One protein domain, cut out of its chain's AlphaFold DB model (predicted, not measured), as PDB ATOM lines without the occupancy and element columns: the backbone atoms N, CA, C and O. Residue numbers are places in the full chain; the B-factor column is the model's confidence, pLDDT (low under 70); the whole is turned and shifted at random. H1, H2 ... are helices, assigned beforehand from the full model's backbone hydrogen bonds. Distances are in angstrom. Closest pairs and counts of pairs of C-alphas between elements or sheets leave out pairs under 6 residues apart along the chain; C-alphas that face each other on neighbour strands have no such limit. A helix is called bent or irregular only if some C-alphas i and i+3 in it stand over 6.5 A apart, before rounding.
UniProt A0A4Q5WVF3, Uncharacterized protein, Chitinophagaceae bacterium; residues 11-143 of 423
ATOM      1  N   PRO A  11      37.599 -14.245  13.239       46.78
ATOM      2  CA  PRO A  11      38.927 -14.770  13.585       46.78
ATOM      3  C   PRO A  11      39.692 -13.922  14.616       46.78
ATOM      4  O   PRO A  11      40.520 -14.449  15.360       46.78
ATOM      5  N   GLY A  12      39.385 -12.624  14.719       49.91
ATOM      6  CA  GLY A  12      40.004 -11.707  15.677       49.91
ATOM      7  C   GLY A  12      39.560 -11.868  17.138       49.91
ATOM      8  O   GLY A  12      40.316 -11.455  18.020       49.91
ATOM      9  N   HIS A  13      38.385 -12.454  17.399       50.97
ATOM     10  CA  HIS A  13      37.812 -12.616  18.748       50.97
ATOM     11  C   HIS A  13      38.256 -13.916  19.419       50.97
ATOM     12  O   HIS A  13      38.666 -13.909  20.579       50.97
ATOM     13  N   ARG A  14      38.310 -15.015  18.650       56.25
ATOM     14  CA  ARG A  14      38.727 -16.339  19.150       56.25
ATOM     15  C   ARG A  14      40.126 -16.357  19.780       56.25
ATOM     16  O   ARG A  14      40.423 -17.273  20.540       56.25
ATOM     17  N   ARG A  15      40.984 -15.369  19.485       69.75
ATOM     18  CA  ARG A  15      42.335 -15.255  20.062       69.75
ATOM     19  C   ARG A  15      42.389 -14.513  21.401       69.75
ATOM     20  O   ARG A  15      43.306 -14.779  22.166       69.75
ATOM     21  N   LEU A  16      41.448 -13.620  21.723       86.56
ATOM     22  CA  LEU A  16      41.562 -12.790  22.935       86.56
ATOM     23  C   LEU A  16      41.341 -13.613  24.207       86.56
ATOM     24  O   LEU A  16      42.135 -13.551  25.139       86.56
ATOM     25  N   GLN A  17      40.283 -14.418  24.221       87.06
ATOM     26  CA  GLN A  17      39.891 -15.222  25.372       87.06
ATOM     27  C   GLN A  17      40.986 -16.207  25.856       87.06
ATOM     28  O   GLN A  17      41.284 -16.205  27.054       87.06
ATOM     29  N   PRO A  18      41.622 -17.037  24.997       88.62
ATOM     30  CA  PRO A  18      42.713 -17.914  25.431       88.62
ATOM     31  C   PRO A  18      43.970 -17.142  25.852       88.62
ATOM     32  O   PRO A  18      44.613 -17.539  26.823       88.62
ATOM     33  N   THR A  19      44.298 -16.030  25.182       91.31
ATOM     34  CA  THR A  19      45.424 -15.167  25.571       91.31
ATOM     35  C   THR A  19      45.203 -14.568  26.954       91.31
ATOM     36  O   THR A  19      46.080 -14.662  27.808       91.31
ATOM     37  N   LEU A  20      44.010 -14.030  27.218       93.31
ATOM     38  CA  LEU A  20      43.665 -13.440  28.508       93.31
ATOM     39  C   LEU A  20      43.684 -14.479  29.634       93.31
ATOM     40  O   LEU A  20      44.182 -14.187  30.717       93.31
ATOM     41  N   LEU A  21      43.221 -15.709  29.375       94.50
ATOM     42  CA  LEU A  21      43.376 -16.819  30.321       94.50
ATOM     43  C   LEU A  21      44.854 -17.118  30.607       94.50
ATOM     44  O   LEU A  21      45.232 -17.234  31.770       94.50
ATOM     45  N   GLY A  22      45.688 -17.228  29.569       94.75
ATOM     46  CA  GLY A  22      47.123 -17.479  29.724       94.75
ATOM     47  C   GLY A  22      47.826 -16.401  30.551       94.75
ATOM     48  O   GLY A  22      48.539 -16.730  31.498       94.75
ATOM     49  N   LEU A  23      47.563 -15.127  30.239       96.56
ATOM     50  CA  LEU A  23      48.084 -13.976  30.981       96.56
ATOM     51  C   LEU A  23      47.576 -13.950  32.422       96.56
ATOM     52  O   LEU A  23      48.361 -13.730  33.334       96.56
ATOM     53  N   SER A  24      46.295 -14.247  32.655       97.94
ATOM     54  CA  SER A  24      45.740 -14.262  34.012       97.94
ATOM     55  C   SER A  24      46.420 -15.321  34.881       97.94
ATOM     56  O   SER A  24      46.830 -15.021  35.994       97.94
ATOM     57  N   PHE A  25      46.608 -16.551  34.389       98.00
ATOM     58  CA  PHE A  25      47.309 -17.584  35.168       98.00
ATOM     59  C   PHE A  25      48.792 -17.262  35.389       98.00
ATOM     60  O   PHE A  25      49.333 -17.612  36.436       98.00
ATOM     61  N   PHE A  26      49.442 -16.577  34.445       98.31
ATOM     62  CA  PHE A  26      50.779 -16.034  34.676       98.31
ATOM     63  C   PHE A  26      50.766 -14.960  35.774       98.31
ATOM     64  O   PHE A  26      51.580 -15.011  36.691       98.31
ATOM     65  N   ASN A  27      49.794 -14.051  35.760       98.62
ATOM     66  CA  ASN A  27      49.643 -13.053  36.813       98.62
ATOM     67  C   ASN A  27      49.339 -13.704  38.172       98.62
ATOM     68  O   ASN A  27      49.894 -13.273  39.173       98.62
ATOM     69  N   LEU A  28      48.550 -14.785  38.229       98.69
ATOM     70  CA  LEU A  28      48.353 -15.556  39.465       98.69
ATOM     71  C   LEU A  28      49.663 -16.142  39.996       98.69
ATOM     72  O   LEU A  28      49.860 -16.180  41.207       98.69
ATOM     73  N   LEU A  29      50.554 -16.604  39.114       98.75
ATOM     74  CA  LEU A  29      51.869 -17.088  39.529       98.75
ATOM     75  C   LEU A  29      52.656 -15.965  40.208       98.75
ATOM     76  O   LEU A  29      53.217 -16.184  41.276       98.75
ATOM     77  N   LEU A  30      52.645 -14.760  39.637       98.62
ATOM     78  CA  LEU A  30      53.286 -13.594  40.247       98.62
ATOM     79  C   LEU A  30      52.623 -13.202  41.570       98.62
ATOM     80  O   LEU A  30      53.329 -12.962  42.540       98.62
ATOM     81  N   VAL A  31      51.287 -13.213  41.655       98.62
ATOM     82  CA  VAL A  31      50.555 -12.996  42.917       98.62
ATOM     83  C   VAL A  31      51.011 -14.001  43.977       98.62
ATOM     84  O   VAL A  31      51.317 -13.600  45.096       98.62
ATOM     85  N   ALA A  32      51.115 -15.286  43.630       98.44
ATOM     86  CA  ALA A  32      51.564 -16.333  44.545       98.44
ATOM     87  C   ALA A  32      53.028 -16.149  44.983       98.44
ATOM     88  O   ALA A  32      53.334 -16.308  46.161       98.44
ATOM     89  N   LEU A  33      53.921 -15.770  44.064       98.44
ATOM     90  CA  LEU A  33      55.327 -15.479  44.369       98.44
ATOM     91  C   LEU A  33      55.480 -14.237  45.257       98.44
ATOM     92  O   LEU A  33      56.263 -14.254  46.199       98.44
ATOM     93  N   LEU A  34      54.700 -13.182  45.012       97.25
ATOM     94  CA  LEU A  34      54.672 -11.985  45.857       97.25
ATOM     95  C   LEU A  34      54.080 -12.281  47.236       97.25
ATOM     96  O   LEU A  34      54.570 -11.769  48.234       97.25
ATOM     97  N   GLY A  35      53.057 -13.136  47.307       96.75
ATOM     98  CA  GLY A  35      52.521 -13.631  48.573       96.75
ATOM     99  C   GLY A  35      53.582 -14.397  49.363       96.75
ATOM    100  O   GLY A  35      53.754 -14.155  50.554       96.75
ATOM    101  N   LEU A  36      54.351 -15.260  48.693       97.25
ATOM    102  CA  LEU A  36      55.482 -15.966  49.296       97.25
ATOM    103  C   LEU A  36      56.571 -14.992  49.777       97.25
ATOM    104  O   LEU A  36      57.055 -15.129  50.897       97.25
ATOM    105  N   LEU A  37      56.897 -13.972  48.978       96.56
ATOM    106  CA  LEU A  37      57.836 -12.914  49.356       96.56
ATOM    107  C   LEU A  37      57.357 -12.147  50.596       96.56
ATOM    108  O   LEU A  37      58.144 -11.911  51.505       96.56
ATOM    109  N   LEU A  38      56.065 -11.818  50.681       95.81
ATOM    110  CA  LEU A  38      55.465 -11.178  51.856       95.81
ATOM    111  C   LEU A  38      55.542 -12.066  53.108       95.81
ATOM    112  O   LEU A  38      55.706 -11.542  54.207       95.81
ATOM    113  N   ARG A  39      55.453 -13.397  52.965       95.31
ATOM    114  CA  ARG A  39      55.673 -14.342  54.078       95.31
ATOM    115  C   ARG A  39      57.139 -14.429  54.489       95.31
ATOM    116  O   ARG A  39      57.418 -14.577  55.672       95.31
ATOM    117  N   ALA A  40      58.054 -14.324  53.530       95.56
ATOM    118  CA  ALA A  40      59.491 -14.322  53.776       95.56
ATOM    119  C   ALA A  40      60.011 -12.961  54.265       95.56
ATOM    120  O   ALA A  40      61.111 -12.896  54.800       95.56
ATOM    121  N   TYR A  41      59.236 -11.884  54.114       94.56
ATOM    122  CA  TYR A  41      59.660 -10.519  54.428       94.56
ATOM    123  C   TYR A  41      60.302 -10.367  55.821       94.56
ATOM    124  O   TYR A  41      61.390  -9.793  55.884       94.56
ATOM    125  N   PRO A  42      59.736 -10.920  56.920       90.25
ATOM    126  CA  PRO A  42      60.348 -10.818  58.251       90.25
ATOM    127  C   PRO A  42      61.722 -11.496  58.368       90.25
ATOM    128  O   PRO A  42      62.456 -11.214  59.305       90.25
ATOM    129  N   LEU A  43      62.062 -12.393  57.435       89.88
ATOM    130  CA  LEU A  43      63.290 -13.189  57.438       89.88
ATOM    131  C   LEU A  43      64.381 -12.619  56.519       89.88
ATOM    132  O   LEU A  43      65.534 -13.019  56.632       89.88
ATOM    133  N   LEU A  44      64.020 -11.741  55.577       89.88
ATOM    134  CA  LEU A  44      64.897 -11.330  54.473       89.88
ATOM    135  C   LEU A  44      65.445  -9.901  54.590       89.88
ATOM    136  O   LEU A  44      66.339  -9.556  53.823       89.88
ATOM    137  N   GLY A  45      64.915  -9.064  55.491       84.69
ATOM    138  CA  GLY A  45      65.405  -7.688  55.682       84.69
ATOM    139  C   GLY A  45      65.380  -6.838  54.402       84.69
ATOM    140  O   GLY A  45      66.361  -6.180  54.071       84.69
ATOM    141  N   LEU A  46      64.284  -6.898  53.636       87.81
ATOM    142  CA  LEU A  46      64.197  -6.270  52.310       87.81
ATOM    143  C   LEU A  46      64.206  -4.728  52.376       87.81
ATOM    144  O   LEU A  46      63.598  -4.158  53.281       87.81
ATOM    145  N   PRO A  47      64.781  -4.040  51.367       86.31
ATOM    146  CA  PRO A  47      64.897  -2.575  51.351       86.31
ATOM    147  C   PRO A  47      63.583  -1.845  51.016       86.31
ATOM    148  O   PRO A  47      63.515  -0.622  51.089       86.31
ATOM    149  N   PHE A  48      62.533  -2.571  50.621       86.38
ATOM    150  CA  PHE A  48      61.228  -1.997  50.280       86.38
ATOM    151  C   PHE A  48      60.296  -2.008  51.489       86.38
ATOM    152  O   PHE A  48      60.313  -2.959  52.265       86.38
ATOM    153  N   SER A  49      59.399  -1.026  51.605       93.38
ATOM    154  CA  SER A  49      58.356  -1.029  52.643       93.38
ATOM    155  C   SER A  49      57.404  -2.221  52.484       93.38
ATOM    156  O   SER A  49      56.831  -2.437  51.411       93.38
ATOM    157  N   TYR A  50      57.179  -2.959  53.576       94.06
ATOM    158  CA  TYR A  50      56.206  -4.057  53.632       94.06
ATOM    159  C   TYR A  50      54.814  -3.620  53.159       94.06
ATOM    160  O   TYR A  50      54.185  -4.308  52.356       94.06
ATOM    161  N   HIS A  51      54.345  -2.455  53.620       92.50
ATOM    162  CA  HIS A  51      53.020  -1.935  53.279       92.50
ATOM    163  C   HIS A  51      52.912  -1.641  51.781       92.50
ATOM    164  O   HIS A  51      51.939  -2.032  51.140       92.50
ATOM    165  N   ASN A  52      53.944  -1.039  51.196       94.62
ATOM    166  CA  ASN A  52      53.999  -0.747  49.765       94.62
ATOM    167  C   ASN A  52      53.976  -2.026  48.917       94.62
ATOM    168  O   ASN A  52      53.235  -2.115  47.935       94.62
ATOM    169  N   LEU A  53      54.733  -3.048  49.326       95.50
ATOM    170  CA  LEU A  53      54.709  -4.357  48.674       95.50
ATOM    171  C   LEU A  53      53.333  -5.032  48.804       95.50
ATOM    172  O   LEU A  53      52.836  -5.615  47.840       95.50
ATOM    173  N   LEU A  54      52.692  -4.913  49.969       95.19
ATOM    174  CA  LEU A  54      51.346  -5.427  50.220       95.19
ATOM    175  C   LEU A  54      50.287  -4.724  49.351       95.19
ATOM    176  O   LEU A  54      49.390  -5.389  48.822       95.19
ATOM    177  N   HIS A  55      50.402  -3.409  49.139       93.88
ATOM    178  CA  HIS A  55      49.562  -2.678  48.184       93.88
ATOM    179  C   HIS A  55      49.766  -3.207  46.762       93.88
ATOM    180  O   HIS A  55      48.796  -3.618  46.125       93.88
ATOM    181  N   GLY A  56      51.013  -3.313  46.292       96.69
ATOM    182  CA  GLY A  56      51.315  -3.893  44.980       96.69
ATOM    183  C   GLY A  56      50.715  -5.295  44.801       96.69
ATOM    184  O   GLY A  56      50.029  -5.556  43.811       96.69
ATOM    185  N   HIS A  57      50.888  -6.176  45.791       97.12
ATOM    186  CA  HIS A  57      50.331  -7.532  45.787       97.12
ATOM    187  C   HIS A  57      48.797  -7.543  45.707       97.12
ATOM    188  O   HIS A  57      48.229  -8.215  44.845       97.12
ATOM    189  N   SER A  58      48.118  -6.804  46.586       95.12
ATOM    190  CA  SER A  58      46.651  -6.810  46.672       95.12
ATOM    191  C   SER A  58      45.988  -6.180  45.441       95.12
ATOM    192  O   SER A  58      45.070  -6.776  44.867       95.12
ATOM    193  N   HIS A  59      46.494  -5.040  44.959       96.56
ATOM    194  CA  HIS A  59      46.016  -4.412  43.726       96.56
ATOM    195  C   HIS A  59      46.228  -5.323  42.508       96.56
ATOM    196  O   HIS A  59      45.325  -5.462  41.674       96.56
ATOM    197  N   PHE A  60      47.372  -6.010  42.423       98.50
ATOM    198  CA  PHE A  60      47.643  -6.951  41.337       98.50
ATOM    199  C   PHE A  60      46.813  -8.240  41.439       98.50
ATOM    200  O   PHE A  60      46.371  -8.771  40.420       98.50
ATOM    201  N   ALA A  61      46.497  -8.717  42.645       98.38
ATOM    202  CA  ALA A  61      45.571  -9.832  42.832       98.38
ATOM    203  C   ALA A  61      44.165  -9.503  42.293       98.38
ATOM    204  O   ALA A  61      43.533 -10.336  41.640       98.38
ATOM    205  N   PHE A  62      43.689  -8.272  42.492       97.81
ATOM    206  CA  PHE A  62      42.382  -7.830  41.998       97.81
ATOM    207  C   PHE A  62      42.394  -7.557  40.487       97.81
ATOM    208  O   PHE A  62      41.625  -8.170  39.744       97.81
ATOM    209  N   GLY A  63      43.263  -6.650  40.031       97.44
ATOM    210  CA  GLY A  63      43.284  -6.163  38.646       97.44
ATOM    211  C   GLY A  63      44.098  -7.025  37.679       97.44
ATOM    212  O   GLY A  63      43.801  -7.063  36.489       97.44
ATOM    213  N   GLY A  64      45.114  -7.736  38.171       97.69
ATOM    214  CA  GLY A  64      45.993  -8.593  37.371       97.69
ATOM    215  C   GLY A  64      45.536 -10.050  37.314       97.69
ATOM    216  O   GLY A  64      45.719 -10.700  36.285       97.69
ATOM    217  N   TRP A  65      44.908 -10.570  38.375       98.31
ATOM    218  CA  TRP A  65      44.382 -11.940  38.413       98.31
ATOM    219  C   TRP A  65      42.859 -12.005  38.255       98.31
ATOM    220  O   TRP A  65      42.372 -12.490  37.231       98.31
ATOM    221  N   VAL A  66      42.096 -11.537  39.250       98.62
ATOM    222  CA  VAL A  66      40.652 -11.821  39.343       98.62
ATOM    223  C   VAL A  66      39.860 -11.187  38.200       98.62
ATOM    224  O   VAL A  66      39.104 -11.868  37.506       98.62
ATOM    225  N   GLN A  67      40.018  -9.887  37.974       98.19
ATOM    226  CA  GLN A  67      39.252  -9.176  36.954       98.19
ATOM    227  C   GLN A  67      39.496  -9.697  35.521       98.19
ATOM    228  O   GLN A  67      38.510  -9.994  34.839       98.19
ATOM    229  N   PRO A  68      40.743  -9.882  35.042       98.12
ATOM    230  CA  PRO A  68      40.987 -10.384  33.691       98.12
ATOM    231  C   PRO A  68      40.562 -11.846  33.517       98.12
ATOM    232  O   PRO A  68      40.010 -12.187  32.466       98.12
ATOM    233  N   VAL A  69      40.717 -12.710  34.532       98.44
ATOM    234  CA  VAL A  69      40.254 -14.102  34.409       98.44
ATOM    235  C   VAL A  69      38.729 -14.178  34.355       98.44
ATOM    236  O   VAL A  69      38.181 -14.934  33.550       98.44
ATOM    237  N   LEU A  70      38.026 -13.350  35.140       98.62
ATOM    238  CA  LEU A  70      36.570 -13.240  35.067       98.62
ATOM    239  C   LEU A  70      36.122 -12.685  33.714       98.62
ATOM    240  O   LEU A  70      35.212 -13.258  33.120       98.62
ATOM    241  N   LEU A  71      36.784 -11.656  33.174       98.12
ATOM    242  CA  LEU A  71      36.502 -11.147  31.828       98.12
ATOM    243  C   LEU A  71      36.649 -12.248  30.768       98.12
ATOM    244  O   LEU A  71      35.748 -12.444  29.953       98.12
ATOM    245  N   ALA A  72      37.733 -13.026  30.814       97.31
ATOM    246  CA  ALA A  72      37.939 -14.130  29.880       97.31
ATOM    247  C   ALA A  72      36.829 -15.193  29.974       97.31
ATOM    248  O   ALA A  72      36.376 -15.729  28.960       97.31
ATOM    249  N   LEU A  73      36.370 -15.506  31.189       97.69
ATOM    250  CA  LEU A  73      35.269 -16.446  31.400       97.69
ATOM    251  C   LEU A  73      33.915 -15.872  30.962       97.69
ATOM    252  O   LEU A  73      33.108 -16.618  30.408       97.69
ATOM    253  N   LEU A  74      33.670 -14.577  31.178       98.06
ATOM    254  CA  LEU A  74      32.450 -13.889  30.759       98.06
ATOM    255  C   LEU A  74      32.347 -13.837  29.234       98.06
ATOM    256  O   LEU A  74      31.318 -14.246  28.704       98.06
ATOM    257  N   LEU A  75      33.420 -13.462  28.528       96.38
ATOM    258  CA  LEU A  75      33.473 -13.507  27.059       96.38
ATOM    259  C   LEU A  75      33.171 -14.916  26.524       96.38
ATOM    260  O   LEU A  75      32.402 -15.071  25.579       96.38
ATOM    261  N   ARG A  76      33.677 -15.965  27.192       94.38
ATOM    262  CA  ARG A  76      33.364 -17.362  26.836       94.38
ATOM    263  C   ARG A  76      31.898 -17.734  27.066       94.38
ATOM    264  O   ARG A  76      31.334 -18.539  26.326       94.38
ATOM    265  N   ALA A  77      31.311 -17.269  28.165       95.69
ATOM    266  CA  ALA A  77      29.995 -17.710  28.627       95.69
ATOM    267  C   ALA A  77      28.834 -16.903  28.020       95.69
ATOM    268  O   ALA A  77      27.708 -17.407  27.947       95.69
ATOM    269  N   PHE A  78      29.103 -15.674  27.587       96.38
ATOM    270  CA  PHE A  78      28.139 -14.741  27.016       96.38
ATOM    271  C   PHE A  78      28.562 -14.384  25.583       96.38
ATOM    272  O   PHE A  78      29.169 -13.334  25.375       96.38
ATOM    273  N   PRO A  79      28.256 -15.235  24.582       93.50
ATOM    274  CA  PRO A  79      28.636 -14.979  23.189       93.50
ATOM    275  C   PRO A  79      28.065 -13.661  22.643       93.50
ATOM    276  O   PRO A  79      28.627 -13.083  21.717       93.50
ATOM    277  N   GLU A  80      26.981 -13.146  23.234       94.38
ATOM    278  CA  GLU A  80      26.456 -11.819  22.911       94.38
ATOM    279  C   GLU A  80      27.452 -10.673  23.170       94.38
ATOM    280  O   GLU A  80      27.366  -9.657  22.486       94.38
ATOM    281  N   LEU A  81      28.408 -10.833  24.098       95.38
ATOM    282  CA  LEU A  81      29.461  -9.840  24.352       95.38
ATOM    283  C   LEU A  81      30.367  -9.666  23.130       95.38
ATOM    284  O   LEU A  81      30.697  -8.543  22.758       95.38
ATOM    285  N   GLU A  82      30.726 -10.768  22.473       90.19
ATOM    286  CA  GLU A  82      31.550 -10.737  21.263       90.19
ATOM    287  C   GLU A  82      30.733 -10.394  20.016       90.19
ATOM    288  O   GLU A  82      31.224  -9.697  19.136       90.19
ATOM    289  N   ALA A  83      29.482 -10.852  19.938       92.69
ATOM    290  CA  ALA A  83      28.649 -10.654  18.753       92.69
ATOM    291  C   ALA A  83      28.158  -9.207  18.578       92.69
ATOM    292  O   ALA A  83      27.830  -8.808  17.465       92.69
ATOM    293  N   ARG A  84      28.053  -8.433  19.667       95.94
ATOM    294  CA  ARG A  84      27.428  -7.096  19.662       95.94
ATOM    295  C   ARG A  84      28.395  -5.940  19.910       95.94
ATOM    296  O   ARG A  84      27.988  -4.787  19.823       95.94
ATOM    297  N   VAL A  85      29.656  -6.225  20.227       96.19
ATOM    298  CA  VAL A  85      30.696  -5.217  20.474       96.19
ATOM    299  C   VAL A  85      31.954  -5.609  19.712       96.19
ATOM    300  O   VAL A  85      32.405  -6.752  19.781       96.19
ATOM    301  N   SER A  86      32.537  -4.649  18.989       93.88
ATOM    302  CA  SER A  86      33.682  -4.920  18.121       93.88
ATOM    303  C   SER A  86      34.911  -5.422  18.906       93.88
ATOM    304  O   SER A  86      35.127  -5.032  20.060       93.88
ATOM    305  N   PRO A  87      35.771  -6.256  18.290       92.19
ATOM    306  CA  PRO A  87      36.926  -6.848  18.970       92.19
ATOM    307  C   PRO A  87      37.941  -5.799  19.432       92.19
ATOM    308  O   PRO A  87      38.653  -6.031  20.407       92.19
ATOM    309  N   GLY A  88      38.012  -4.653  18.745       95.38
ATOM    310  CA  GLY A  88      38.904  -3.549  19.100       95.38
ATOM    311  C   GLY A  88      38.648  -3.028  20.513       95.38
ATOM    312  O   GLY A  88      39.594  -2.881  21.281       95.38
ATOM    313  N   HIS A  89      37.380  -2.863  20.904       97.50
ATOM    314  CA  HIS A  89      37.035  -2.401  22.249       97.50
ATOM    315  C   HIS A  89      37.439  -3.419  23.330       97.50
ATOM    316  O   HIS A  89      37.990  -3.038  24.361       97.50
ATOM    317  N   TRP A  90      37.245  -4.720  23.075       96.50
ATOM    318  CA  TRP A  90      37.647  -5.783  24.004       96.50
ATOM    319  C   TRP A  90      39.168  -5.895  24.168       96.50
ATOM    320  O   TRP A  90      39.662  -6.152  25.267       96.50
ATOM    321  N   ARG A  91      39.929  -5.664  23.093       96.00
ATOM    322  CA  ARG A  91      41.394  -5.558  23.165       96.00
ATOM    323  C   ARG A  91      41.811  -4.323  23.955       96.00
ATOM    324  O   ARG A  91      42.629  -4.453  24.859       96.00
ATOM    325  N   ALA A  92      41.209  -3.169  23.669       97.75
ATOM    326  CA  ALA A  92      41.507  -1.920  24.362       97.75
ATOM    327  C   ALA A  92      41.272  -2.045  25.875       97.75
ATOM    328  O   ALA A  92      42.184  -1.787  26.652       97.75
ATOM    329  N   VAL A  93      40.101  -2.529  26.310       98.12
ATOM    330  CA  VAL A  93      39.821  -2.693  27.747       98.12
ATOM    331  C   VAL A  93      40.759  -3.706  28.406       98.12
ATOM    332  O   VAL A  93      41.164  -3.512  29.546       98.12
ATOM    333  N   THR A  94      41.171  -4.753  27.683       97.19
ATOM    334  CA  THR A  94      42.154  -5.725  28.184       97.19
ATOM    335  C   THR A  94      43.523  -5.081  28.406       97.19
ATOM    336  O   THR A  94      44.129  -5.295  29.454       97.19
ATOM    337  N   VAL A  95      43.997  -4.278  27.447       98.06
ATOM    338  CA  VAL A  95      45.265  -3.539  27.563       98.06
ATOM    339  C   VAL A  95      45.203  -2.554  28.724       98.06
ATOM    340  O   VAL A  95      46.132  -2.514  29.520       98.06
ATOM    341  N   LEU A  96      44.100  -1.816  28.871       98.50
ATOM    342  CA  LEU A  96      43.926  -0.858  29.964       98.50
ATOM    343  C   LEU A  96      43.918  -1.548  31.336       98.50
ATOM    344  O   LEU A  96      44.629  -1.112  32.237       98.50
ATOM    345  N   LEU A  97      43.169  -2.646  31.493       98.06
ATOM    346  CA  LEU A  97      43.103  -3.400  32.752       98.06
ATOM    347  C   LEU A  97      44.466  -3.977  33.149       98.06
ATOM    348  O   LEU A  97      44.910  -3.793  34.282       98.06
ATOM    349  N   LEU A  98      45.139  -4.662  32.220       98.38
ATOM    350  CA  LEU A  98      46.438  -5.272  32.495       98.38
ATOM    351  C   LEU A  98      47.529  -4.213  32.666       98.38
ATOM    352  O   LEU A  98      48.327  -4.329  33.589       98.38
ATOM    353  N   GLY A  99      47.539  -3.171  31.834       98.62
ATOM    354  CA  GLY A  99      48.469  -2.049  31.948       98.62
ATOM    355  C   GLY A  99      48.344  -1.342  33.295       98.62
ATOM    356  O   GLY A  99      49.352  -1.123  33.958       98.62
ATOM    357  N   ALA A 100      47.116  -1.085  33.757       98.56
ATOM    358  CA  ALA A 100      46.870  -0.539  35.089       98.56
ATOM    359  C   ALA A 100      47.359  -1.472  36.206       98.56
ATOM    360  O   ALA A 100      48.025  -1.024  37.137       98.56
ATOM    361  N   ALA A 101      47.075  -2.774  36.111       98.44
ATOM    362  CA  ALA A 101      47.501  -3.747  37.112       98.44
ATOM    363  C   ALA A 101      49.031  -3.847  37.213       98.44
ATOM    364  O   ALA A 101      49.579  -3.767  38.308       98.44
ATOM    365  N   TRP A 102      49.721  -3.988  36.081       98.62
ATOM    366  CA  TRP A 102      51.183  -4.036  36.029       98.62
ATOM    367  C   TRP A 102      51.819  -2.715  36.463       98.62
ATOM    368  O   TRP A 102      52.781  -2.725  37.225       98.62
ATOM    369  N   GLY A 103      51.250  -1.583  36.047       98.31
ATOM    370  CA  GLY A 103      51.690  -0.267  36.493       98.31
ATOM    371  C   GLY A 103      51.609  -0.115  38.013       98.31
ATOM    372  O   GLY A 103      52.585   0.297  38.635       98.31
ATOM    373  N   MET A 104      50.500  -0.531  38.637       97.88
ATOM    374  CA  MET A 104      50.370  -0.578  40.101       97.88
ATOM    375  C   MET A 104      51.375  -1.545  40.739       97.88
ATOM    376  O   MET A 104      52.028  -1.180  41.712       97.88
ATOM    377  N   LEU A 105      51.536  -2.753  40.186       97.81
ATOM    378  CA  LEU A 105      52.462  -3.756  40.719       97.81
ATOM    379  C   LEU A 105      53.900  -3.232  40.811       97.81
ATOM    380  O   LEU A 105      54.585  -3.514  41.789       97.81
ATOM    381  N   LEU A 106      54.347  -2.491  39.796       97.06
ATOM    382  CA  LEU A 106      55.709  -1.965  39.723       97.06
ATOM    383  C   LEU A 106      55.876  -0.662  40.516       97.06
ATOM    384  O   LEU A 106      56.905  -0.460  41.151       97.06
ATOM    385  N   SER A 107      54.872   0.219  40.502       97.00
ATOM    386  CA  SER A 107      54.976   1.536  41.145       97.00
ATOM    387  C   SER A 107      54.759   1.500  42.658       97.00
ATOM    388  O   SER A 107      55.473   2.199  43.374       97.00
ATOM    389  N   PHE A 108      53.835   0.682  43.180       95.50
ATOM    390  CA  PHE A 108      53.570   0.650  44.624       95.50
ATOM    391  C   PHE A 108      54.807   0.283  45.458       95.50
ATOM    392  O   PHE A 108      55.111   1.050  46.368       95.50
ATOM    393  N   PRO A 109      55.569  -0.794  45.169       94.25
ATOM    394  CA  PRO A 109      56.764  -1.140  45.945       94.25
ATOM    395  C   PRO A 109      57.845  -0.051  45.958       94.25
ATOM    396  O   PRO A 109      58.561   0.071  46.948       94.25
ATOM    397  N   VAL A 110      57.946   0.734  44.879       93.12
ATOM    398  CA  VAL A 110      58.994   1.750  44.692       93.12
ATOM    399  C   VAL A 110      58.642   3.069  45.378       93.12
ATOM    400  O   VAL A 110      59.480   3.637  46.066       93.12
ATOM    401  N   GLN A 111      57.412   3.560  45.210       92.81
ATOM    402  CA  GLN A 111      57.032   4.918  45.631       92.81
ATOM    403  C   GLN A 111      55.801   4.978  46.549       92.81
ATOM    404  O   GLN A 111      55.370   6.064  46.928       92.81
ATOM    405  N   GLY A 112      55.203   3.840  46.910       89.81
ATOM    406  CA  GLY A 112      53.994   3.804  47.738       89.81
ATOM    407  C   GLY A 112      52.808   4.498  47.071       89.81
ATOM    408  O   GLY A 112      52.610   4.354  45.865       89.81
ATOM    409  N   TYR A 113      52.005   5.232  47.844       87.00
ATOM    410  CA  TYR A 113      50.918   6.077  47.331       87.00
ATOM    411  C   TYR A 113      51.461   7.423  46.842       87.00
ATOM    412  O   TYR A 113      51.504   8.398  47.585       87.00
ATOM    413  N   ALA A 114      51.854   7.474  45.576       90.12
ATOM    414  CA  ALA A 114      52.372   8.672  44.928       90.12
ATOM    415  C   ALA A 114      51.808   8.788  43.505       90.12
ATOM    416  O   ALA A 114      51.044   7.933  43.054       90.12
ATOM    417  N   ALA A 115      52.176   9.847  42.781       92.25
ATOM    418  CA  ALA A 115      51.536  10.228  41.519       92.25
ATOM    419  C   ALA A 115      51.393   9.063  40.517       92.25
ATOM    420  O   ALA A 115      50.294   8.820  40.022       92.25
ATOM    421  N   VAL A 116      52.458   8.288  40.266       95.81
ATOM    422  CA  VAL A 116      52.424   7.172  39.293       95.81
ATOM    423  C   VAL A 116      51.477   6.032  39.713       95.81
ATOM    424  O   VAL A 116      50.660   5.579  38.909       95.81
ATOM    425  N   SER A 117      51.525   5.577  40.966       93.81
ATOM    426  CA  SER A 117      50.660   4.507  41.486       93.81
ATOM    427  C   SER A 117      49.201   4.952  41.592       93.81
ATOM    428  O   SER A 117      48.298   4.165  41.293       93.81
ATOM    429  N   ILE A 118      48.951   6.225  41.915       92.81
ATOM    430  CA  ILE A 118      47.615   6.835  41.884       92.81
ATOM    431  C   ILE A 118      47.094   6.945  40.445       92.81
ATOM    432  O   ILE A 118      45.928   6.629  40.198       92.81
ATOM    433  N   ALA A 119      47.937   7.323  39.481       96.50
ATOM    434  CA  ALA A 119      47.557   7.391  38.072       96.50
ATOM    435  C   ALA A 119      47.142   6.011  37.542       96.50
ATOM    436  O   ALA A 119      46.079   5.878  36.934       96.50
ATOM    437  N   PHE A 120      47.911   4.957  37.838       97.94
ATOM    438  CA  PHE A 120      47.535   3.594  37.450       97.94
ATOM    439  C   PHE A 120      46.311   3.065  38.207       97.94
ATOM    440  O   PHE A 120      45.491   2.359  37.617       97.94
ATOM    441  N   SER A 121      46.128   3.437  39.475       95.75
ATOM    442  CA  SER A 121      44.912   3.105  40.230       95.75
ATOM    443  C   SER A 121      43.675   3.767  39.614       95.75
ATOM    444  O   SER A 121      42.660   3.108  39.388       95.75
ATOM    445  N   THR A 122      43.781   5.043  39.240       96.38
ATOM    446  CA  THR A 122      42.726   5.791  38.537       96.38
ATOM    447  C   THR A 122      42.441   5.190  37.160       96.38
ATOM    448  O   THR A 122      41.280   4.992  36.795       96.38
ATOM    449  N   LEU A 123      43.486   4.808  36.417       98.06
ATOM    450  CA  LEU A 123      43.350   4.092  35.148       98.06
ATOM    451  C   LEU A 123      42.602   2.766  35.328       98.06
ATOM    452  O   LEU A 123      41.763   2.430  34.496       98.06
ATOM    453  N   SER A 124      42.863   2.027  36.411       97.88
ATOM    454  CA  SER A 124      42.161   0.778  36.727       97.88
ATOM    455  C   SER A 124      40.655   1.004  36.907       97.88
ATOM    456  O   SER A 124      39.851   0.268  36.327       97.88
ATOM    457  N   ILE A 125      40.266   2.064  37.626       97.75
ATOM    458  CA  ILE A 125      38.859   2.463  37.801       97.75
ATOM    459  C   ILE A 125      38.231   2.828  36.450       97.75
ATOM    460  O   ILE A 125      37.170   2.306  36.102       97.75
ATOM    461  N   GLY A 126      38.903   3.662  35.650       98.31
ATOM    462  CA  GLY A 126      38.439   4.044  34.312       98.31
ATOM    463  C   GLY A 126      38.290   2.846  33.365       98.31
ATOM    464  O   GLY A 126      37.287   2.723  32.662       98.31
ATOM    465  N   ALA A 127      39.236   1.905  33.397       98.50
ATOM    466  CA  ALA A 127      39.182   0.659  32.635       98.50
ATOM    467  C   ALA A 127      38.016  -0.240  33.082       98.50
ATOM    468  O   ALA A 127      37.330  -0.829  32.243       98.50
ATOM    469  N   GLY A 128      37.745  -0.308  34.389       98.31
ATOM    470  CA  GLY A 128      36.557  -0.956  34.944       98.31
ATOM    471  C   GLY A 128      35.261  -0.300  34.459       98.31
ATOM    472  O   GLY A 128      34.350  -0.992  34.001       98.31
ATOM    473  N   ALA A 129      35.189   1.032  34.463       98.69
ATOM    474  CA  ALA A 129      34.024   1.752  33.959       98.69
ATOM    475  C   ALA A 129      33.786   1.504  32.468       98.69
ATOM    476  O   ALA A 129      32.666   1.212  32.040       98.69
ATOM    477  N   TYR A 130      34.860   1.512  31.685       98.75
ATOM    478  CA  TYR A 130      34.801   1.171  30.278       98.75
ATOM    479  C   TYR A 130      34.327  -0.276  30.052       98.75
ATOM    480  O   TYR A 130      33.428  -0.502  29.241       98.75
ATOM    481  N   LEU A 131      34.823  -1.247  30.832       98.69
ATOM    482  CA  LEU A 131      34.325  -2.630  30.820       98.69
ATOM    483  C   LEU A 131      32.812  -2.702  31.085       98.69
ATOM    484  O   LEU A 131      32.100  -3.431  30.387       98.69
ATOM    485  N   ALA A 132      32.309  -1.948  32.066       98.75
ATOM    486  CA  ALA A 132      30.882  -1.903  32.377       98.75
ATOM    487  C   ALA A 132      30.055  -1.397  31.186       98.75
ATOM    488  O   ALA A 132      29.081  -2.046  30.795       98.75
ATOM    489  N   VAL A 133      30.499  -0.312  30.541       98.69
ATOM    490  CA  VAL A 133      29.856   0.245  29.342       98.69
ATOM    491  C   VAL A 133      29.812  -0.776  28.203       98.69
ATOM    492  O   VAL A 133      28.756  -0.952  27.590       98.69
ATOM    493  N   LEU A 134      30.914  -1.481  27.922       98.62
ATOM    494  CA  LEU A 134      30.952  -2.499  26.863       98.62
ATOM    495  C   LEU A 134      29.968  -3.641  27.140       98.62
ATOM    496  O   LEU A 134      29.190  -4.021  26.260       98.62
ATOM    497  N   CYS A 135      29.947  -4.150  28.371       98.50
ATOM    498  CA  CYS A 135      29.014  -5.197  28.770       98.50
ATOM    499  C   CYS A 135      27.552  -4.735  28.681       98.50
ATOM    500  O   CYS A 135      26.723  -5.454  28.125       98.50
ATOM    501  N   TRP A 136      27.204  -3.539  29.164       98.44
ATOM    502  CA  TRP A 136      25.827  -3.040  29.066       98.44
ATOM    503  C   TRP A 136      25.391  -2.790  27.626       98.44
ATOM    504  O   TRP A 136      24.264  -3.140  27.276       98.44
ATOM    505  N   ARG A 137      26.279  -2.268  26.768       98.12
ATOM    506  CA  ARG A 137      26.014  -2.143  25.326       98.12
ATOM    507  C   ARG A 137      25.687  -3.500  24.707       98.12
ATOM    508  O   ARG A 137      24.685  -3.618  24.009       98.12
ATOM    509  N   ALA A 138      26.471  -4.531  25.017       97.88
ATOM    510  CA  ALA A 138      26.224  -5.878  24.515       97.88
ATOM    511  C   ALA A 138      24.923  -6.505  25.055       97.88
ATOM    512  O   ALA A 138      24.228  -7.217  24.328       97.88
ATOM    513  N   LEU A 139      24.573  -6.241  26.318       97.69
ATOM    514  CA  LEU A 139      23.374  -6.791  26.960       97.69
ATOM    515  C   LEU A 139      22.081  -6.024  26.632       97.69
ATOM    516  O   LEU A 139      20.991  -6.534  26.901       97.69
ATOM    517  N   ARG A 140      22.176  -4.820  26.058       97.25
ATOM    518  CA  ARG A 140      21.024  -3.949  25.790       97.25
ATOM    519  C   ARG A 140      19.984  -4.648  24.905       97.25
ATOM    520  O   ARG A 140      20.306  -5.237  23.872       97.25
ATOM    521  N   GLY A 141      18.720  -4.577  25.328       96.50
ATOM    522  CA  GLY A 141      17.581  -5.162  24.612       96.50
ATOM    523  C   GLY A 141      17.502  -6.693  24.651       96.50
ATOM    524  O   GLY A 141      16.657  -7.267  23.972       96.50
ATOM    525  N   LEU A 142      18.368  -7.379  25.409       97.06
ATOM    526  CA  LEU A 142      18.267  -8.829  25.595       97.06
ATOM    527  C   LEU A 142      17.304  -9.190  26.738       97.06
ATOM    528  O   LEU A 142      17.212  -8.447  27.718       97.06
ATOM    529  N   PRO A 143      16.653 -10.371  26.683       95.94
ATOM    530  CA  PRO A 143      15.811 -10.852  27.772       95.94
ATOM    531  C   PRO A 143      16.571 -10.905  29.108       95.94
ATOM    532  O   PRO A 143      17.699 -11.420  29.136       95.94
TER     533      PRO A 143
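What this domain is: This is residues 11 to 143 of the 423 residues of an uncharacterized protein of Chitinophagaceae bacterium (UniProt A0A4Q5WVF3). A rod of four long helices, H1, H2, H4 and H5, lies side by side, each running opposite to the long helix before it, with short H3 across one end. H2 is between H1 and H4, and H5 packs on H4. The printed part has 133 residues with five named helices, H1 to H5 in order, and no named strand; its class is all helix. It is only just compact, close to loose, with a radius of gyration of the C-alphas of 16.5 A and spans of 55 by 27 by 25 A.

Where its parts are: H1, residues 16 to 44, begins at C-alpha (41.562, -12.790, 22.935) and is 39.3 A long; it has a kink of 34 degrees near residue 38 and is irregular, C-alphas 39 and 42 being 7.2 A apart. H2, residues 50 to 77, was assigned as one helix by its hydrogen bonds but is bent, with C-alphas 64 and 67 6.8 A apart; its arms are H2a, residues 50 to 64, and H2b, residues 67 to 77, at 12 degrees. H3 is residues 79 to 84, 8.7 A. H4, residues 87 to 111, is 35.4 A long. H5, residues 115 to 139, is 36.0 A long and ends at (23.374, -6.791, 26.960).

How they stand to each other: H1, H2a, H2b and H4 form a bundle, helices running alongside one another. H1 and H2a, a helical hairpin, touch at Asn 27 and Gly 64, closest C-alphas 5.8 A. H2a touches H4 at a shallow tilt of 7 degrees, opposite ways, closest C-alphas Gly 56 and Leu 105, 4.4 A. H4 and H5, a hairpin, touch at Ala 100 and Phe 120, closest C-alphas 4.8 A. H3 touches residues 134 to 139 of H5, about perpendicular at 90 degrees, closest C-alphas Leu 81 and Ala 138, 5.1 A. H1 and H5 are apart. Each O i to N i+4 pair is within hydrogen-bond range in H2a, H2b, H3 and H5, against 23 of 25 in H1 and 19 of 21 in H4.

The domain as a whole: The C-alphas of Gly 45 and Gly 141, the two farthest apart, are 57.1 A apart. The printed part has no cut, and its four links are tight. Mean pLDDT of the printed part is 94.2; residues 11 to 15 are under 70.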